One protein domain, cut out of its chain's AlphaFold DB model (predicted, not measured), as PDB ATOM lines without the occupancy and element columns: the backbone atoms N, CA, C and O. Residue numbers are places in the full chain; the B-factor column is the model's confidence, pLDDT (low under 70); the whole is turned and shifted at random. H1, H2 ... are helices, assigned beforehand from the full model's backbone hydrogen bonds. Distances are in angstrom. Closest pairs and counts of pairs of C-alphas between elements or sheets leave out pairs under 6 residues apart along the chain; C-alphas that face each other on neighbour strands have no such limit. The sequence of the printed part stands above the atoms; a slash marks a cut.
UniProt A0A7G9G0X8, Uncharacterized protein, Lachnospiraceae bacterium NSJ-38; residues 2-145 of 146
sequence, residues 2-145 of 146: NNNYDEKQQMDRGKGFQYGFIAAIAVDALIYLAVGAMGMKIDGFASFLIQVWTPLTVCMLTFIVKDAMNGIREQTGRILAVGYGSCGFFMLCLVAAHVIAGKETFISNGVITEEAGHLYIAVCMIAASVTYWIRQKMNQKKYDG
ATOM      1  N   ASN A   2      81.803 -36.059  46.395       55.03
ATOM      2  CA  ASN A   2      82.253 -37.445  46.140       55.03
ATOM      3  C   ASN A   2      83.318 -37.985  47.119       55.03
ATOM      4  O   ASN A   2      83.166 -39.109  47.579       55.03
ATOM      5  N   ASN A   3      84.334 -37.199  47.509       54.41
ATOM      6  CA  ASN A   3      85.430 -37.715  48.355       54.41
ATOM      7  C   ASN A   3      84.971 -38.304  49.700       54.41
ATOM      8  O   ASN A   3      85.415 -39.381  50.077       54.41
ATOM      9  N   ASN A   4      84.039 -37.650  50.401       59.31
ATOM     10  CA  ASN A   4      83.575 -38.143  51.704       59.31
ATOM     11  C   ASN A   4      82.759 -39.442  51.597       59.31
ATOM     12  O   ASN A   4      82.669 -40.194  52.570       59.31
ATOM     13  N   TYR A   5      82.124 -39.698  50.447       64.50
ATOM     14  CA  TYR A   5      81.375 -40.934  50.218       64.50
ATOM     15  C   TYR A   5      82.336 -42.103  49.972       64.50
ATOM     16  O   TYR A   5      82.176 -43.157  50.588       64.50
ATOM     17  N   ASP A   6      83.387 -41.878  49.180       71.31
ATOM     18  CA  ASP A   6      84.434 -42.871  48.917       71.31
ATOM     19  C   ASP A   6      85.244 -43.209  50.179       71.31
ATOM     20  O   ASP A   6      85.462 -44.386  50.473       71.31
ATOM     21  N   GLU A   7      85.622 -42.210  50.985       79.00
ATOM     22  CA  GLU A   7      86.338 -42.432  52.251       79.00
ATOM     23  C   GLU A   7      85.507 -43.254  53.244       79.00
ATOM     24  O   GLU A   7      85.998 -44.220  53.836       79.00
ATOM     25  N   LYS A   8      84.215 -42.934  53.385       82.38
ATOM     26  CA  LYS A   8      83.311 -43.699  54.249       82.38
ATOM     27  C   LYS A   8      83.195 -45.153  53.786       82.38
ATOM     28  O   LYS A   8      83.270 -46.061  54.614       82.38
ATOM     29  N   GLN A   9      83.042 -45.387  52.482       81.06
ATOM     30  CA  GLN A   9      82.966 -46.741  51.939       81.06
ATOM     31  C   GLN A   9      84.255 -47.530  52.158       81.06
ATOM     32  O   GLN A   9      84.191 -48.704  52.521       81.06
ATOM     33  N   GLN A  10      85.422 -46.904  51.992       85.06
ATOM     34  CA  GLN A  10      86.704 -47.545  52.287       85.06
ATOM     35  C   GLN A  10      86.821 -47.923  53.766       85.06
ATOM     36  O   GLN A  10      87.180 -49.059  54.083       85.06
ATOM     37  N   MET A  11      86.447 -47.020  54.679       88.38
ATOM     38  CA  MET A  11      86.422 -47.315  56.114       88.38
ATOM     39  C   MET A  11      85.461 -48.459  56.453       88.38
ATOM     40  O   MET A  11      85.784 -49.327  57.266       88.38
ATOM     41  N   ASP A  12      84.282 -48.486  55.834       88.94
ATOM     42  CA  ASP A  12      83.285 -49.529  56.061       88.94
ATOM     43  C   ASP A  12      83.726 -50.891  55.499       88.94
ATOM     44  O   ASP A  12      83.479 -51.916  56.142       88.94
ATOM     45  N   ARG A  13      84.469 -50.917  54.381       88.06
ATOM     46  CA  ARG A  13      85.148 -52.132  53.897       88.06
ATOM     47  C   ARG A  13      86.218 -52.603  54.880       88.06
ATOM     48  O   ARG A  13      86.256 -53.782  55.218       88.06
ATOM     49  N   GLY A  14      87.036 -51.689  55.402       90.50
ATOM     50  CA  GLY A  14      88.031 -52.002  56.434       90.50
ATOM     51  C   GLY A  14      87.405 -52.653  57.671       90.50
ATOM     52  O   GLY A  14      87.886 -53.681  58.141       90.50
ATOM     53  N   LYS A  15      86.270 -52.125  58.144       91.50
ATOM     54  CA  LYS A  15      85.509 -52.720  59.258       91.50
ATOM     55  C   LYS A  15      84.955 -54.105  58.924       91.50
ATOM     56  O   LYS A  15      85.004 -54.989  59.774       91.50
ATOM     57  N   GLY A  16      84.457 -54.321  57.704       92.38
ATOM     58  CA  GLY A  16      84.004 -55.650  57.281       92.38
ATOM     59  C   GLY A  16      85.128 -56.683  57.266       92.38
ATOM     60  O   GLY A  16      84.935 -57.782  57.785       92.38
ATOM     61  N   PHE A  17      86.325 -56.315  56.798       93.12
ATOM     62  CA  PHE A  17      87.503 -57.181  56.899       93.12
ATOM     63  C   PHE A  17      87.899 -57.467  58.351       93.12
ATOM     64  O   PHE A  17      88.185 -58.615  58.680       93.12
ATOM     65  N   GLN A  18      87.872 -56.463  59.232       95.88
ATOM     66  CA  GLN A  18      88.153 -56.657  60.659       95.88
ATOM     67  C   GLN A  18      87.171 -57.637  61.307       95.88
ATOM     68  O   GLN A  18      87.594 -58.548  62.013       95.88
ATOM     69  N   TYR A  19      85.870 -57.493  61.049       96.44
ATOM     70  CA  TYR A  19      84.862 -58.408  61.587       96.44
ATOM     71  C   TYR A  19      84.984 -59.812  60.999       96.44
ATOM     72  O   TYR A  19      84.859 -60.783  61.741       96.44
ATOM     73  N   GLY A  20      85.293 -59.930  59.705       96.12
ATOM     74  CA  GLY A  20      85.627 -61.212  59.086       96.12
ATOM     75  C   GLY A  20      86.828 -61.874  59.764       96.12
ATOM     76  O   GLY A  20      86.760 -63.042  60.124       96.12
ATOM     77  N   PHE A  21      87.900 -61.129  60.028       96.81
ATOM     78  CA  PHE A  21      89.082 -61.651  60.718       96.81
ATOM     79  C   PHE A  21      88.785 -62.088  62.160       96.81
ATOM     80  O   PHE A  21      89.188 -63.173  62.573       96.81
ATOM     81  N   ILE A  22      88.020 -61.292  62.912       97.75
ATOM     82  CA  ILE A  22      87.574 -61.664  64.264       97.75
ATOM     83  C   ILE A  22      86.723 -62.939  64.218       97.75
ATOM     84  O   ILE A  22      86.908 -63.827  65.046       97.75
ATOM     85  N   ALA A  23      85.827 -63.065  63.236       97.25
ATOM     86  CA  ALA A  23      85.017 -64.263  63.046       97.25
ATOM     87  C   ALA A  23      85.863 -65.497  62.689       97.25
ATOM     88  O   ALA A  23      85.543 -66.587  63.151       97.25
ATOM     89  N   ALA A  24      86.952 -65.329  61.929       97.38
ATOM     90  CA  ALA A  24      87.899 -66.406  61.635       97.38
ATOM     91  C   ALA A  24      88.569 -66.926  62.918       97.38
ATOM     92  O   ALA A  24      88.588 -68.127  63.162       97.38
ATOM     93  N   ILE A  25      89.046 -66.022  63.781       97.62
ATOM     94  CA  ILE A  25      89.627 -66.398  65.081       97.62
ATOM     95  C   ILE A  25      88.576 -67.076  65.965       97.62
ATOM     96  O   ILE A  25      88.853 -68.091  66.599       97.62
ATOM     97  N   ALA A  26      87.363 -66.523  66.013       97.75
ATOM     98  CA  ALA A  26      86.292 -67.063  66.839       97.75
ATOM     99  C   ALA A  26      85.884 -68.477  66.400       97.75
ATOM    100  O   ALA A  26      85.722 -69.350  67.250       97.75
ATOM    101  N   VAL A  27      85.735 -68.724  65.094       97.06
ATOM    102  CA  VAL A  27      85.349 -70.051  64.592       97.06
ATOM    103  C   VAL A  27      86.467 -71.076  64.773       97.06
ATOM    104  O   VAL A  27      86.180 -72.210  65.148       97.06
ATOM    105  N   ASP A  28      87.727 -70.676  64.596       95.88
ATOM    106  CA  ASP A  28      88.882 -71.540  64.853       95.88
ATOM    107  C   ASP A  28      88.948 -71.952  66.332       95.88
ATOM    108  O   ASP A  28      89.007 -73.139  66.654       95.88
ATOM    109  N   ALA A  29      88.791 -70.989  67.249       96.00
ATOM    110  CA  ALA A  29      88.721 -71.263  68.682       96.00
ATOM    111  C   ALA A  29      87.543 -72.184  69.050       96.00
ATOM    112  O   ALA A  29      87.696 -73.089  69.872       96.00
ATOM    113  N   LEU A  30      86.371 -71.992  68.434       95.62
ATOM    114  CA  LEU A  30      85.204 -72.850  68.658       95.62
ATOM    115  C   LEU A  30      85.439 -74.282  68.170       95.62
ATOM    116  O   LEU A  30      85.068 -75.222  68.871       95.62
ATOM    117  N   ILE A  31      86.075 -74.465  67.012       94.25
ATOM    118  CA  ILE A  31      86.411 -75.795  66.489       94.25
ATOM    119  C   ILE A  31      87.462 -76.465  67.370       94.25
ATOM    120  O   ILE A  31      87.302 -77.637  67.712       94.25
ATOM    121  N   TYR A  32      88.486 -75.729  67.805       94.12
ATOM    122  CA  TYR A  32      89.479 -76.235  68.750       94.12
ATOM    123  C   TYR A  32      88.827 -76.734  70.047       94.12
ATOM    124  O   TYR A  32      89.133 -77.833  70.508       94.12
ATOM    125  N   LEU A  33      87.883 -75.975  70.617       95.06
ATOM    126  CA  LEU A  33      87.147 -76.392  71.814       95.06
ATOM    127  C   LEU A  33      86.229 -77.593  71.543       95.06
ATOM    128  O   LEU A  33      86.212 -78.540  72.328       95.06
ATOM    129  N   ALA A  34      85.496 -77.594  70.430       92.06
ATOM    130  CA  ALA A  34      84.595 -78.687  70.072       92.06
ATOM    131  C   ALA A  34      85.353 -80.010  69.875       92.06
ATOM    132  O   ALA A  34      84.985 -81.037  70.447       92.06
ATOM    133  N   VAL A  35      86.440 -79.987  69.104       93.38
ATOM    134  CA  VAL A  35      87.229 -81.186  68.794       93.38
ATOM    135  C   VAL A  35      88.116 -81.582  69.973       93.38
ATOM    136  O   VAL A  35      88.127 -82.743  70.376       93.38
ATOM    137  N   GLY A  36      88.840 -80.623  70.550       89.62
ATOM    138  CA  GLY A  36      89.838 -80.876  71.586       89.62
ATOM    139  C   GLY A  36      89.253 -81.072  72.983       89.62
ATOM    140  O   GLY A  36      89.654 -81.999  73.681       89.62
ATOM    141  N   ALA A  37      88.309 -80.223  73.403       88.69
ATOM    142  CA  ALA A  37      87.767 -80.262  74.764       88.69
ATOM    143  C   ALA A  37      86.499 -81.120  74.880       88.69
ATOM    144  O   ALA A  37      86.302 -81.781  75.897       88.69
ATOM    145  N   MET A  38      85.644 -81.127  73.853       90.50
ATOM    146  CA  MET A  38      84.374 -81.869  73.873       90.50
ATOM    147  C   MET A  38      84.446 -83.225  73.157       90.50
ATOM    148  O   MET A  38      83.489 -83.996  73.217       90.50
ATOM    149  N   GLY A  39      85.561 -83.532  72.485       89.12
ATOM    150  CA  GLY A  39      85.748 -84.793  71.762       89.12
ATOM    151  C   GLY A  39      84.832 -84.954  70.547       89.12
ATOM    152  O   GLY A  39      84.611 -86.080  70.094       89.12
ATOM    153  N   MET A  40      84.272 -83.857  70.023       91.31
ATOM    154  CA  MET A  40      83.456 -83.897  68.814       91.31
ATOM    155  C   MET A  40      84.322 -84.285  67.621       91.31
ATOM    156  O   MET A  40      85.414 -83.755  67.421       91.31
ATOM    157  N   LYS A  41      83.814 -85.188  66.788       93.50
ATOM    158  CA  LYS A  41      84.461 -85.524  65.524       93.50
ATOM    159  C   LYS A  41      83.796 -84.724  64.420       93.50
ATOM    160  O   LYS A  41      82.581 -84.783  64.249       93.50
ATOM    161  N   ILE A  42      84.598 -83.975  63.686       92.38
ATOM    162  CA  ILE A  42      84.152 -83.195  62.540       92.38
ATOM    163  C   ILE A  42      84.971 -83.680  61.361       92.38
ATOM    164  O   ILE A  42      86.190 -83.820  61.473       92.38
ATOM    165  N   ASP A  43      84.294 -83.978  60.261       94.56
ATOM    166  CA  ASP A  43      84.964 -84.274  59.012       94.56
ATOM    167  C   ASP A  43      85.892 -83.111  58.606       94.56
ATOM    168  O   ASP A  43      85.581 -81.934  58.819       94.56
ATOM    169  N   GLY A  44      87.056 -83.439  58.042       92.44
ATOM    170  CA  GLY A  44      88.071 -82.442  57.704       92.44
ATOM    171  C   GLY A  44      87.576 -81.419  56.682       92.44
ATOM    172  O   GLY A  44      87.838 -80.223  56.833       92.44
ATOM    173  N   PHE A  45      86.815 -81.864  55.680       92.69
ATOM    174  CA  PHE A  45      86.239 -80.980  54.678       92.69
ATOM    175  C   PHE A  45      85.105 -80.146  55.281       92.69
ATOM    176  O   PHE A  45      85.102 -78.929  55.111       92.69
ATOM    177  N   ALA A  46      84.225 -80.738  56.096       93.69
ATOM    178  CA  ALA A  46      83.198 -79.978  56.821       93.69
ATOM    179  C   ALA A  46      83.805 -78.873  57.711       93.69
ATOM    180  O   ALA A  46      83.340 -77.731  57.698       93.69
ATOM    181  N   SER A  47      84.885 -79.187  58.434       94.56
ATOM    182  CA  SER A  47      85.626 -78.223  59.255       94.56
ATOM    183  C   SER A  47      86.220 -77.097  58.408       94.56
ATOM    184  O   SER A  47      86.061 -75.924  58.746       94.56
ATOM    185  N   PHE A  48      86.865 -77.430  57.285       94.44
ATOM    186  CA  PHE A  48      87.405 -76.444  56.346       94.44
ATOM    187  C   PHE A  48      86.317 -75.499  55.821       94.44
ATOM    188  O   PHE A  48      86.489 -74.278  55.838       94.44
ATOM    189  N   LEU A  49      85.171 -76.050  55.410       94.56
ATOM    190  CA  LEU A  49      84.049 -75.262  54.915       94.56
ATOM    191  C   LEU A  49      83.545 -74.283  55.982       94.56
ATOM    192  O   LEU A  49      83.388 -73.097  55.696       94.56
ATOM    193  N   ILE A  50      83.358 -74.731  57.223       95.19
ATOM    194  CA  ILE A  50      82.921 -73.858  58.322       95.19
ATOM    195  C   ILE A  50      83.947 -72.742  58.579       95.19
ATOM    196  O   ILE A  50      83.564 -71.571  58.678       95.19
ATOM    197  N   GLN A  51      85.242 -73.070  58.636       95.44
ATOM    198  CA  GLN A  51      86.312 -72.101  58.917       95.44
ATOM    199  C   GLN A  51      86.442 -71.016  57.850       95.44
ATOM    200  O   GLN A  51      86.703 -69.862  58.182       95.44
ATOM    201  N   VAL A  52      86.246 -71.361  56.577       95.38
ATOM    202  CA  VAL A  52      86.360 -70.408  55.466       95.38
ATOM    203  C   VAL A  52      85.075 -69.608  55.281       95.38
ATOM    204  O   VAL A  52      85.113 -68.387  55.117       95.38
ATOM    205  N   TRP A  53      83.915 -70.262  55.322       96.06
ATOM    206  CA  TRP A  53      82.653 -69.602  54.991       96.06
ATOM    207  C   TRP A  53      82.120 -68.709  56.107       96.06
ATOM    208  O   TRP A  53      81.480 -67.701  55.802       96.06
ATOM    209  N   THR A  54      82.428 -68.995  57.375       96.56
ATOM    210  CA  THR A  54      82.052 -68.126  58.505       96.56
ATOM    211  C   THR A  54      82.591 -66.694  58.348       96.56
ATOM    212  O   THR A  54      81.787 -65.756  58.284       96.56
ATOM    213  N   PRO A  55      83.916 -66.467  58.231       96.94
ATOM    214  CA  PRO A  55      84.469 -65.120  58.115       96.94
ATOM    215  C   PRO A  55      84.082 -64.428  56.807       96.94
ATOM    216  O   PRO A  55      83.813 -63.224  56.816       96.94
ATOM    217  N   LEU A  56      83.987 -65.171  55.697       95.25
ATOM    218  CA  LEU A  56      83.510 -64.628  54.423       95.25
ATOM    219  C   LEU A  56      82.075 -64.113  54.537       95.25
ATOM    220  O   LEU A  56      81.781 -63.006  54.087       95.25
ATOM    221  N   THR A  57      81.200 -64.877  55.188       95.88
ATOM    222  CA  THR A  57      79.799 -64.495  55.383       95.88
ATOM    223  C   THR A  57      79.690 -63.264  56.271       95.88
ATOM    224  O   THR A  57      79.001 -62.316  55.905       95.88
ATOM    225  N   VAL A  58      80.418 -63.207  57.390       96.25
ATOM    226  CA  VAL A  58      80.436 -62.024  58.272       96.25
ATOM    227  C   VAL A  58      80.927 -60.776  57.531       96.25
ATOM    228  O   VAL A  58      80.312 -59.710  57.632       96.25
ATOM    229  N   CYS A  59      81.998 -60.907  56.748       94.38
ATOM    230  CA  CYS A  59      82.530 -59.821  55.929       94.38
ATOM    231  C   CYS A  59      81.491 -59.338  54.902       94.38
ATOM    232  O   CYS A  59      81.165 -58.150  54.845       94.38
ATOM    233  N   MET A  60      80.892 -60.271  54.157       91.81
ATOM    234  CA  MET A  60      79.890 -59.985  53.131       91.81
ATOM    235  C   MET A  60      78.631 -59.332  53.712       91.81
ATOM    236  O   MET A  60      78.165 -58.321  53.187       91.81
ATOM    237  N   LEU A  61      78.106 -59.851  54.825       93.44
ATOM    238  CA  LEU A  61      76.970 -59.255  55.529       93.44
ATOM    239  C   LEU A  61      77.292 -57.835  55.995       93.44
ATOM    240  O   LEU A  61      76.466 -56.935  55.844       93.44
ATOM    241  N   THR A  62      78.505 -57.603  56.494       92.94
ATOM    242  CA  THR A  62      78.943 -56.267  56.911       92.94
ATOM    243  C   THR A  62      78.975 -55.296  55.732       92.94
ATOM    244  O   THR A  62      78.501 -54.165  55.861       92.94
ATOM    245  N   PHE A  63      79.470 -55.731  54.570       89.94
ATOM    246  CA  PHE A  63      79.480 -54.913  53.354       89.94
ATOM    247  C   PHE A  63      78.077 -54.569  52.869       89.94
ATOM    248  O   PHE A  63      77.833 -53.425  52.487       89.94
ATOM    249  N   ILE A  64      77.160 -55.537  52.919       89.12
ATOM    250  CA  ILE A  64      75.759 -55.337  52.549       89.12
ATOM    251  C   ILE A  64      75.106 -54.332  53.500       89.12
ATOM    252  O   ILE A  64      74.568 -53.326  53.055       89.12
ATOM    253  N   VAL A  65      75.183 -54.562  54.813       89.81
ATOM    254  CA  VAL A  65      74.500 -53.731  55.822       89.81
ATOM    255  C   VAL A  65      75.010 -52.289  55.821       89.81
ATOM    256  O   VAL A  65      74.234 -51.361  56.048       89.81
ATOM    257  N   LYS A  66      76.305 -52.087  55.560       87.06
ATOM    258  CA  LYS A  66      76.927 -50.758  55.513       87.06
ATOM    259  C   LYS A  66      76.843 -50.082  54.149       87.06
ATOM    260  O   LYS A  66      77.356 -48.977  54.007       87.06
ATOM    261  N   ASP A  67      76.225 -50.727  53.158       82.56
ATOM    262  CA  ASP A  67      76.182 -50.249  51.775       82.56
ATOM    263  C   ASP A  67      77.587 -49.952  51.203       82.56
ATOM    264  O   ASP A  67      77.766 -49.102  50.330       82.56
ATOM    265  N   ALA A  68      78.608 -50.676  51.678       77.44
ATOM    266  CA  ALA A  68      80.015 -50.450  51.328       77.44
ATOM    267  C   ALA A  68      80.347 -50.835  49.867       77.44
ATOM    268  O   ALA A  68      81.463 -50.616  49.383       77.44
ATOM    269  N   MET A  69      79.369 -51.431  49.179       70.69
ATOM    270  CA  MET A  69      79.408 -51.893  47.788       70.69
ATOM    271  C   MET A  69      78.576 -51.005  46.839       70.69
ATOM    272  O   MET A  69      78.561 -51.262  45.634       70.69
ATOM    273  N   ASN A  70      77.883 -49.973  47.346       65.06
ATOM    274  CA  ASN A  70      77.091 -49.072  46.502       65.06
ATOM    275  C   ASN A  70      78.009 -48.299  45.542       65.06
ATOM    276  O   ASN A  70      78.965 -47.666  45.969       65.06
ATOM    277  N   GLY A  71      77.740 -48.363  44.237       58.03
ATOM    278  CA  GLY A  71      78.600 -47.790  43.187       58.03
ATOM    279  C   GLY A  71      79.039 -48.815  42.138       58.03
ATOM    280  O   GLY A  71      79.321 -48.457  40.997       58.03
ATOM    281  N   ILE A  72      78.983 -50.110  42.466       52.97
ATOM    282  CA  ILE A  72      78.941 -51.182  41.464       52.97
ATOM    283  C   ILE A  72      77.521 -51.171  40.889       52.97
ATOM    284  O   ILE A  72      76.569 -51.218  41.666       52.97
ATOM    285  N   ARG A  73      77.369 -51.055  39.556       56.16
ATOM    286  CA  ARG A  73      76.073 -50.956  38.842       56.16
ATOM    287  C   ARG A  73      75.005 -51.788  39.559       56.16
ATOM    288  O   ARG A  73      75.147 -53.004  39.659       56.16
ATOM    289  N   GLU A  74      73.949 -51.140  40.048       68.56
ATOM    290  CA  GLU A  74      72.924 -51.741  40.920       68.56
ATOM    291  C   GLU A  74      72.313 -53.027  40.322       68.56
ATOM    292  O   GLU A  74      71.966 -53.977  41.025       68.56
ATOM    293  N   GLN A  75      72.269 -53.096  38.989       75.44
ATOM    294  CA  GLN A  75      71.882 -54.278  38.225       75.44
ATOM    295  C   GLN A  75      72.854 -55.459  38.394       75.44
ATOM    296  O   GLN A  75      72.407 -56.585  38.591       75.44
ATOM    297  N   THR A  76      74.168 -55.226  38.358       78.19
ATOM    298  CA  THR A  76      75.188 -56.261  38.588       78.19
ATOM    299  C   THR A  76      75.100 -56.799  40.014       78.19
ATOM    300  O   THR A  76      75.116 -58.012  40.200       78.19
ATOM    301  N   GLY A  77      74.932 -55.922  41.013       80.00
ATOM    302  CA  GLY A  77      74.747 -56.332  42.411       80.00
ATOM    303  C   GLY A  77      73.522 -57.231  42.599       80.00
ATOM    304  O   GLY A  77      73.617 -58.293  43.209       80.00
ATOM    305  N   ARG A  78      72.392 -56.867  41.977       84.06
ATOM    306  CA  ARG A  78      71.168 -57.681  41.972       84.06
ATOM    307  C   ARG A  78      71.366 -59.043  41.312       84.06
ATOM    308  O   ARG A  78      70.964 -60.048  41.889       84.06
ATOM    309  N   ILE A  79      71.984 -59.089  40.131       86.44
ATOM    310  CA  ILE A  79      72.233 -60.347  39.408       86.44
ATOM    311  C   ILE A  79      73.129 -61.270  40.238       86.44
ATOM    312  O   ILE A  79      72.813 -62.450  40.385       86.44
ATOM    313  N   LEU A  80      74.205 -60.735  40.824       87.12
ATOM    314  CA  LEU A  80      75.101 -61.503  41.687       87.12
ATOM    315  C   LEU A  80      74.375 -62.018  42.932       87.12
ATOM    316  O   LEU A  80      74.512 -63.191  43.261       87.12
ATOM    317  N   ALA A  81      73.558 -61.189  43.587       87.62
ATOM    318  CA  ALA A  81      72.789 -61.607  44.756       87.62
ATOM    319  C   ALA A  81      71.788 -62.728  44.429       87.62
ATOM    320  O   ALA A  81      71.664 -63.676  45.207       87.62
ATOM    321  N   VAL A  82      71.104 -62.658  43.279       91.12
ATOM    322  CA  VAL A  82      70.207 -63.730  42.811       91.12
ATOM    323  C   VAL A  82      70.994 -64.992  42.500       91.12
ATOM    324  O   VAL A  82      70.659 -66.039  43.033       91.12
ATOM    325  N   GLY A  83      72.046 -64.911  41.682       91.81
ATOM    326  CA  GLY A  83      72.843 -66.084  41.312       91.81
ATOM    327  C   GLY A  83      73.444 -66.782  42.531       91.81
ATOM    328  O   GLY A  83      73.353 -68.001  42.662       91.81
ATOM    329  N   TYR A  84      73.980 -65.999  43.466       92.75
ATOM    330  CA  TYR A  84      74.549 -66.497  44.712       92.75
ATOM    331  C   TYR A  84      73.489 -67.143  45.618       92.75
ATOM    332  O   TYR A  84      73.675 -68.267  46.081       92.75
ATOM    333  N   GLY A  85      72.334 -66.494  45.803       93.94
ATOM    334  CA  GLY A  85      71.220 -67.056  46.573       93.94
ATOM    335  C   GLY A  85      70.631 -68.323  45.946       93.94
ATOM    336  O   GLY A  85      70.391 -69.298  46.651       93.94
ATOM    337  N   SER A  86      70.461 -68.342  44.622       95.00
ATOM    338  CA  SER A  86      69.968 -69.501  43.869       95.00
ATOM    339  C   SER A  86      70.928 -70.684  43.938       95.00
ATOM    340  O   SER A  86      70.474 -71.816  44.061       95.00
ATOM    341  N   CYS A  87      72.240 -70.441  43.904       95.69
ATOM    342  CA  CYS A  87      73.245 -71.485  44.098       95.69
ATOM    343  C   CYS A  87      73.146 -72.096  45.506       95.69
ATOM    344  O   CYS A  87      73.084 -73.317  45.645       95.69
ATOM    345  N   GLY A  88      73.018 -71.255  46.539       95.00
ATOM    346  CA  GLY A  88      72.769 -71.713  47.908       95.00
ATOM    347  C   GLY A  88      71.477 -72.523  48.031       95.00
ATOM    348  O   GLY A  88      71.471 -73.597  48.624       95.00
ATOM    349  N   PHE A  89      70.388 -72.059  47.415       96.94
ATOM    350  CA  PHE A  89      69.110 -72.772  47.409       96.94
ATOM    351  C   PHE A  89      69.187 -74.118  46.679       96.94
ATOM    352  O   PHE A  89      68.681 -75.120  47.176       96.94
ATOM    353  N   PHE A  90      69.861 -74.166  45.531       96.44
ATOM    354  CA  PHE A  90      70.079 -75.403  44.790       96.44
ATOM    355  C   PHE A  90      70.873 -76.421  45.615       96.44
ATOM    356  O   PHE A  90      70.447 -77.569  45.728       96.44
ATOM    357  N   MET A  91      71.966 -75.994  46.259       94.81
ATOM    358  CA  MET A  91      72.722 -76.854  47.174       94.81
ATOM    359  C   MET A  91      71.861 -77.341  48.342       94.81
ATOM    360  O   MET A  91      71.861 -78.532  48.629       94.81
ATOM    361  N   LEU A  92      71.063 -76.464  48.963       95.56
ATOM    362  CA  LEU A  92      70.140 -76.851  50.034       95.56
ATOM    363  C   LEU A  92      69.171 -77.953  49.579       95.56
ATOM    364  O   LEU A  92      68.967 -78.930  50.298       95.56
ATOM    365  N   CYS A  93      68.586 -77.810  48.388       95.44
ATOM    366  CA  CYS A  93      67.686 -78.807  47.814       95.44
ATOM    367  C   CYS A  93      68.389 -80.140  47.535       95.44
ATOM    368  O   CYS A  93      67.798 -81.186  47.800       95.44
ATOM    369  N   LEU A  94      69.624 -80.118  47.020       93.50
ATOM    370  CA  LEU A  94      70.403 -81.336  46.787       93.50
ATOM    371  C   LEU A  94      70.695 -82.070  48.097       93.50
ATOM    372  O   LEU A  94      70.345 -83.241  48.218       93.50
ATOM    373  N   VAL A  95      71.235 -81.370  49.096       92.50
ATOM    374  CA  VAL A  95      71.527 -81.946  50.418       92.50
ATOM    375  C   VAL A  95      70.251 -82.521  51.045       92.50
ATOM    376  O   VAL A  95      70.227 -83.663  51.502       92.50
ATOM    377  N   ALA A  96      69.141 -81.774  51.003       91.62
ATOM    378  CA  ALA A  96      67.858 -82.248  51.518       91.62
ATOM    379  C   ALA A  96      67.368 -83.512  50.789       91.62
ATOM    380  O   ALA A  96      66.909 -84.452  51.436       91.62
ATOM    381  N   ALA A  97      67.490 -83.569  49.460       91.88
ATOM    382  CA  ALA A  97      67.096 -84.737  48.678       91.88
ATOM    383  C   ALA A  97      67.948 -85.972  49.011       91.88
ATOM    384  O   ALA A  97      67.407 -87.071  49.136       91.88
ATOM    385  N   HIS A  98      69.260 -85.799  49.188       90.31
ATOM    386  CA  HIS A  98      70.180 -86.878  49.553       90.31
ATOM    387  C   HIS A  98      69.891 -87.439  50.950       90.31
ATOM    388  O   HIS A  98      69.839 -88.662  51.126       90.31
ATOM    389  N   VAL A  99      69.614 -86.558  51.914       90.06
ATOM    390  CA  VAL A  99      69.267 -86.946  53.287       90.06
ATOM    391  C   VAL A  99      67.902 -87.631  53.354       90.06
ATOM    392  O   VAL A  99      67.773 -88.677  53.987       90.06
ATOM    393  N   ILE A 100      66.885 -87.111  52.657       91.00
ATOM    394  CA  ILE A 100      65.547 -87.730  52.609       91.00
ATOM    395  C   ILE A 100      65.593 -89.099  51.919       91.00
ATOM    396  O   ILE A 100      64.911 -90.028  52.343       91.00
ATOM    397  N   ALA A 101      66.421 -89.248  50.882       90.69
ATOM    398  CA  ALA A 101      66.634 -90.527  50.212       90.69
ATOM    399  C   ALA A 101      67.430 -91.538  51.062       90.69
ATOM    400  O   ALA A 101      67.649 -92.661  50.607       90.69
ATOM    401  N   GLY A 102      67.894 -91.151  52.257       85.94
ATOM    402  CA  GLY A 102      68.703 -91.990  53.141       85.94
ATOM    403  C   GLY A 102      70.096 -92.301  52.593       85.94
ATOM    404  O   GLY A 102      70.746 -93.224  53.081       85.94
ATOM    405  N   LYS A 103      70.551 -91.568  51.567       83.44
ATOM    406  CA  LYS A 103      71.877 -91.764  50.964       83.44
ATOM    407  C   LYS A 103      72.973 -91.207  51.858       83.44
ATOM    408  O   LYS A 103      74.049 -91.790  51.938       83.44
ATOM    409  N   GLU A 104      72.686 -90.095  52.529       86.81
ATOM    410  CA  GLU A 104      73.641 -89.384  53.368       86.81
ATOM    411  C   GLU A 104      72.988 -88.914  54.666       86.81
ATOM    412  O   GLU A 104      71.767 -88.840  54.796       86.81
ATOM    413  N   THR A 105      73.818 -88.626  55.663       89.19
ATOM    414  CA  THR A 105      73.383 -88.173  56.987       89.19
ATOM    415  C   THR A 105      74.284 -87.042  57.445       89.19
ATOM    416  O   THR A 105      75.474 -87.043  57.143       89.19
ATOM    417  N   PHE A 106      73.736 -86.088  58.199       89.94
ATOM    418  CA  PHE A 106      74.519 -84.982  58.770       89.94
ATOM    419  C   PHE A 106      75.481 -85.435  59.869       89.94
ATOM    420  O   PHE A 106      76.496 -84.792  60.124       89.94
ATOM    421  N   ILE A 107      75.136 -86.535  60.542       90.69
ATOM    422  CA  ILE A 107      75.949 -87.146  61.583       90.69
ATOM    423  C   ILE A 107      76.004 -88.642  61.303       90.69
ATOM    424  O   ILE A 107      74.976 -89.317  61.346       90.69
ATOM    425  N   SER A 108      77.209 -89.156  61.066       89.38
ATOM    426  CA  SER A 108      77.465 -90.581  60.863       89.38
ATOM    427  C   SER A 108      78.501 -91.056  61.873       89.38
ATOM    428  O   SER A 108      79.577 -90.472  61.980       89.38
ATOM    429  N   ASN A 109      78.175 -92.084  62.663       86.94
ATOM    430  CA  ASN A 109      79.056 -92.635  63.706       86.94
ATOM    431  C   ASN A 109      79.630 -91.578  64.679       86.94
ATOM    432  O   ASN A 109      80.787 -91.657  65.094       86.94
ATOM    433  N   GLY A 110      78.824 -90.567  65.027       84.38
ATOM    434  CA  GLY A 110      79.235 -89.465  65.907       84.38
ATOM    435  C   GLY A 110      80.160 -88.431  65.253       84.38
ATOM    436  O   GLY A 110      80.734 -87.609  65.963       84.38
ATOM    437  N   VAL A 111      80.312 -88.469  63.926       91.19
ATOM    438  CA  VAL A 111      81.094 -87.511  63.135       91.19
ATOM    439  C   VAL A 111      80.151 -86.580  62.377       91.19
ATOM    440  O   VAL A 111      79.258 -87.060  61.678       91.19
ATOM    441  N   ILE A 112      80.354 -85.266  62.497       91.88
ATOM    442  CA  ILE A 112      79.716 -84.269  61.623       91.88
ATOM    443  C   ILE A 112      80.281 -84.451  60.216       91.88
ATOM    444  O   ILE A 112      81.488 -84.329  60.026       91.88
ATOM    445  N   THR A 113      79.420 -84.764  59.255       94.06
ATOM    446  CA  THR A 113      79.818 -85.151  57.895       94.06
ATOM    447  C   THR A 113      79.978 -83.950  56.962       94.06
ATOM    448  O   THR A 113      79.571 -82.830  57.278       94.06
ATOM    449  N   GLU A 114      80.530 -84.201  55.773       92.00
ATOM    450  CA  GLU A 114      80.642 -83.227  54.678       92.00
ATOM    451  C   GLU A 114      79.296 -82.584  54.317       92.00
ATOM    452  O   GLU A 114      79.231 -81.375  54.100       92.00
ATOM    453  N   GLU A 115      78.202 -83.350  54.371       92.50
ATOM    454  CA  GLU A 115      76.852 -82.849  54.087       92.50
ATOM    455  C   GLU A 115      76.384 -81.769  55.060       92.50
ATOM    456  O   GLU A 115      75.674 -80.836  54.673       92.50
ATOM    457  N   ALA A 116      76.813 -81.833  56.322       92.94
ATOM    458  CA  ALA A 116      76.563 -80.747  57.264       92.94
ATOM    459  C   ALA A 116      77.340 -79.477  56.869       92.94
ATOM    460  O   ALA A 116      76.828 -78.365  57.021       92.94
ATOM    461  N   GLY A 117      78.545 -79.636  56.311       93.31
ATOM    462  CA  GLY A 117      79.327 -78.549  55.724       93.31
ATOM    463  C   GLY A 117      78.645 -77.938  54.496       93.31
ATOM    464  O   GLY A 117      78.488 -76.718  54.430       93.31
ATOM    465  N   HIS A 118      78.167 -78.759  53.558       93.81
ATOM    466  CA  HIS A 118      77.407 -78.296  52.390       93.81
ATOM    467  C   HIS A 118      76.132 -77.545  52.793       93.81
ATOM    468  O   HIS A 118      75.859 -76.455  52.277       93.81
ATOM    469  N   LEU A 119      75.393 -78.071  53.775       95.25
ATOM    470  CA  LEU A 119      74.231 -77.398  54.350       95.25
ATOM    471  C   LEU A 119      74.602 -76.029  54.938       95.25
ATOM    472  O   LEU A 119      73.906 -75.040  54.698       95.25
ATOM    473  N   TYR A 120      75.704 -75.955  55.687       95.50
ATOM    474  CA  TYR A 120      76.177 -74.715  56.299       95.50
ATOM    475  C   TYR A 120      76.470 -73.630  55.252       95.50
ATOM    476  O   TYR A 120      76.029 -72.485  55.401       95.50
ATOM    477  N   ILE A 121      77.148 -73.987  54.157       95.31
ATOM    478  CA  ILE A 121      77.425 -73.063  53.046       95.31
ATOM    479  C   ILE A 121      76.129 -72.593  52.405       95.31
ATOM    480  O   ILE A 121      75.946 -71.392  52.204       95.31
ATOM    481  N   ALA A 122      75.222 -73.521  52.101       96.00
ATOM    482  CA  ALA A 122      73.943 -73.201  51.488       96.00
ATOM    483  C   ALA A 122      73.178 -72.153  52.314       96.00
ATOM    484  O   ALA A 122      72.716 -71.145  51.773       96.00
ATOM    485  N   VAL A 123      73.132 -72.335  53.638       96.00
ATOM    486  CA  VAL A 123      72.522 -71.378  54.571       96.00
ATOM    487  C   VAL A 123      73.239 -70.028  54.540       96.00
ATOM    488  O   VAL A 123      72.576 -68.995  54.448       96.00
ATOM    489  N   CYS A 124      74.571 -70.012  54.560       96.31
ATOM    490  CA  CYS A 124      75.365 -68.784  54.488       96.31
ATOM    491  C   CYS A 124      75.094 -67.989  53.198       96.31
ATOM    492  O   CYS A 124      74.898 -66.769  53.235       96.31
ATOM    493  N   MET A 125      75.018 -68.676  52.055       95.94
ATOM    494  CA  MET A 125      74.739 -68.056  50.759       95.94
ATOM    495  C   MET A 125      73.337 -67.447  50.695       95.94
ATOM    496  O   MET A 125      73.164 -66.299  50.271       95.94
ATOM    497  N   ILE A 126      72.337 -68.198  51.166       96.00
ATOM    498  CA  ILE A 126      70.950 -67.735  51.245       96.00
ATOM    499  C   ILE A 126      70.850 -66.539  52.197       96.00
ATOM    500  O   ILE A 126      70.254 -65.526  51.835       96.00
ATOM    501  N   ALA A 127      71.475 -66.605  53.376       95.38
ATOM    502  CA  ALA A 127      71.452 -65.529  54.364       95.38
ATOM    503  C   ALA A 127      72.034 -64.221  53.809       95.38
ATOM    504  O   ALA A 127      71.435 -63.156  53.981       95.38
ATOM    505  N   ALA A 128      73.158 -64.284  53.088       93.69
ATOM    506  CA  ALA A 128      73.742 -63.112  52.442       93.69
ATOM    507  C   ALA A 128      72.823 -62.534  51.351       93.69
ATOM    508  O   ALA A 128      72.598 -61.324  51.315       93.69
ATOM    509  N   SER A 129      72.236 -63.386  50.503       93.81
ATOM    510  CA  SER A 129      71.308 -62.952  49.448       93.81
ATOM    511  C   SER A 129      70.032 -62.317  50.019       93.81
ATOM    512  O   SER A 129      69.620 -61.236  49.596       93.81
ATOM    513  N   VAL A 130      69.433 -62.927  51.044       93.94
ATOM    514  CA  VAL A 130      68.262 -62.380  51.743       93.94
ATOM    515  C   VAL A 130      68.598 -61.039  52.394       93.94
ATOM    516  O   VAL A 130      67.844 -60.078  52.238       93.94
ATOM    517  N   THR A 131      69.750 -60.938  53.063       93.38
ATOM    518  CA  THR A 131      70.204 -59.683  53.684       93.38
ATOM    519  C   THR A 131      70.370 -58.580  52.641       93.38
ATOM    520  O   THR A 131      69.939 -57.450  52.877       93.38
ATOM    521  N   TYR A 132      70.916 -58.906  51.465       91.12
ATOM    522  CA  TYR A 132      71.019 -57.973  50.343       91.12
ATOM    523  C   TYR A 132      69.646 -57.434  49.926       91.12
ATOM    524  O   TYR A 132      69.451 -56.222  49.836       91.12
ATOM    525  N   TRP A 133      68.664 -58.317  49.736       89.88
ATOM    526  CA  TRP A 133      67.320 -57.917  49.316       89.88
ATOM    527  C   TRP A 133      66.570 -57.104  50.367       89.88
ATOM    528  O   TRP A 133      65.904 -56.123  50.022       89.88
ATOM    529  N   ILE A 134      66.688 -57.478  51.644       91.06
ATOM    530  CA  ILE A 134      66.128 -56.704  52.758       91.06
ATOM    531  C   ILE A 134      66.731 -55.302  52.748       91.06
ATOM    532  O   ILE A 134      65.992 -54.316  52.779       91.06
ATOM    533  N   ARG A 135      68.061 -55.203  52.635       88.75
ATOM    534  CA  ARG A 135      68.754 -53.917  52.631       88.75
ATOM    535  C   ARG A 135      68.346 -53.050  51.443       88.75
ATOM    536  O   ARG A 135      68.033 -51.878  51.637       88.75
ATOM    537  N   GLN A 136      68.263 -53.625  50.244       84.25
ATOM    538  CA  GLN A 136      67.844 -52.886  49.055       84.25
ATOM    539  C   GLN A 136      66.411 -52.348  49.199       84.25
ATOM    540  O   GLN A 136      66.171 -51.177  48.913       84.25
ATOM    541  N   LYS A 137      65.472 -53.151  49.722       85.69
ATOM    542  CA  LYS A 137      64.097 -52.689  49.993       85.69
ATOM    543  C   LYS A 137      64.038 -51.581  51.046       85.69
ATOM    544  O   LYS A 137      63.235 -50.662  50.911       85.69
ATOM    545  N   MET A 138      64.857 -51.658  52.096       85.81
ATOM    546  CA  MET A 138      64.931 -50.607  53.119       85.81
ATOM    547  C   MET A 138      65.464 -49.293  52.546       85.81
ATOM    548  O   MET A 138      64.937 -48.232  52.871       85.81
ATOM    549  N   ASN A 139      66.475 -49.366  51.680       80.44
ATOM    550  CA  ASN A 139      67.039 -48.187  51.035       80.44
ATOM    551  C   ASN A 139      66.041 -47.553  50.054       80.44
ATOM    552  O   ASN A 139      65.906 -46.339  50.068       80.44
ATOM    553  N   GLN A 140      65.281 -48.341  49.283       72.94
ATOM    554  CA  GLN A 140      64.225 -47.822  48.394       72.94
ATOM    555  C   GLN A 140      63.146 -47.048  49.165       72.94
ATOM    556  O   GLN A 140      62.878 -45.892  48.858       72.94
ATOM    557  N   LYS A 141      62.629 -47.623  50.261       67.00
ATOM    558  CA  LYS A 141      61.637 -46.953  51.122       67.00
ATOM    559  C   LYS A 141      62.117 -45.629  51.718       67.00
ATOM    560  O   LYS A 141      61.291 -44.798  52.070       67.00
ATOM    561  N   LYS A 142      63.430 -45.457  51.889       60.94
ATOM    562  CA  LYS A 142      64.006 -44.219  52.419       60.94
ATOM    563  C   LYS A 142      63.913 -43.063  51.415       60.94
ATOM    564  O   LYS A 142      63.805 -41.931  51.855       60.94
ATOM    565  N   TYR A 143      63.947 -43.352  50.114       53.16
ATOM    566  CA  TYR A 143      63.855 -42.344  49.051       53.16
ATOM    567  C   TYR A 143      62.417 -42.107  48.573       53.16
ATOM    568  O   TYR A 143      62.119 -41.015  48.121       53.16
ATOM    569  N   ASP A 144      61.521 -43.090  48.720       54.75
ATOM    570  CA  ASP A 144      60.095 -42.934  48.377       54.75
ATOM    571  C   ASP A 144      59.288 -42.159  49.446       54.75
ATOM    572  O   ASP A 144      58.107 -41.874  49.251       54.75
ATOM    573  N   GLY A 145      59.891 -41.894  50.611       49.59
ATOM    574  CA  GLY A 145      59.291 -41.155  51.729       49.59
ATOM    575  C   GLY A 145      59.763 -39.703  51.869       49.59
ATOM    576  O   GLY A 145      59.376 -39.054  52.841       49.59
TER     577      GLY A 145
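What this domain is: This is residues 2 to 145 of the 146 residues of an uncharacterized protein of Lachnospiraceae bacterium NSJ-38 (UniProt A0A7G9G0X8). Look for two helical hairpins set side by side, so that four long helices make one row in the order H1, H2, H4, H3, with H1 and H3 on the outsides and H2 and H4 meeting in the middle. The link between H3 and H4 folds back at one end of the row, and the free last residues, 140 to 145, stick out at the other. The printed part has 144 residues with four named helices, H1 to H4 along the chain, and no named strand; the class is all helix. It is loose, with a radius of gyration of the C-alphas of 18.0 A, and elongated, spanning 57 by 34 by 22 A.

Where its parts are: Find C-alpha 2 at (82.253, -37.445, 46.140); from there H1, the longest helix, runs 51.8 A through residues 2 to 37. H2 is residues 44 to 65, 31.8 A; H3 is residues 74 to 100, 38.6 A. H4, residues 114 to 143, runs 44.6 A and ends with C-alpha 143 at (63.855, -42.344, 49.051).

How they stand to each other: Start at H1: it touches H2, closest at the C-alphas of Gly 20 and Pro 55, 4.2 A, in a hairpin with a shallow tilt of 27 degrees, opposite ways. H2 touches H4, the same way at a shallow tilt of 3 degrees, closest at the C-alphas of Ala 46 and Gly 117, 4.3 A. H3 and H4, a second hairpin, touch at the C-alphas of Gly 88 and Ala 122, their closest, 4.1 A; they run opposite ways at a shallow tilt of 33 degrees, only just short of steep. H1 is apart from H3 and H4, and H2 is apart from H3. Every O i to N i+4 pair is within hydrogen-bond range in H1 and H3, with 17 of 18 in H2 and 25 of 26 in H4.

The domain as a whole: The C-alphas of Asn 2 and Asn 109, the two farthest apart, are 58.0 A apart. The printed part has no cut; the link from H3 to H4, residues 101 to 113, is long, and in it residues 111 to 112 pair with residues 41 to 42, parallel. Look for pLDDT under 70 at residues 2 to 5, 70 to 74 and 141 to 145.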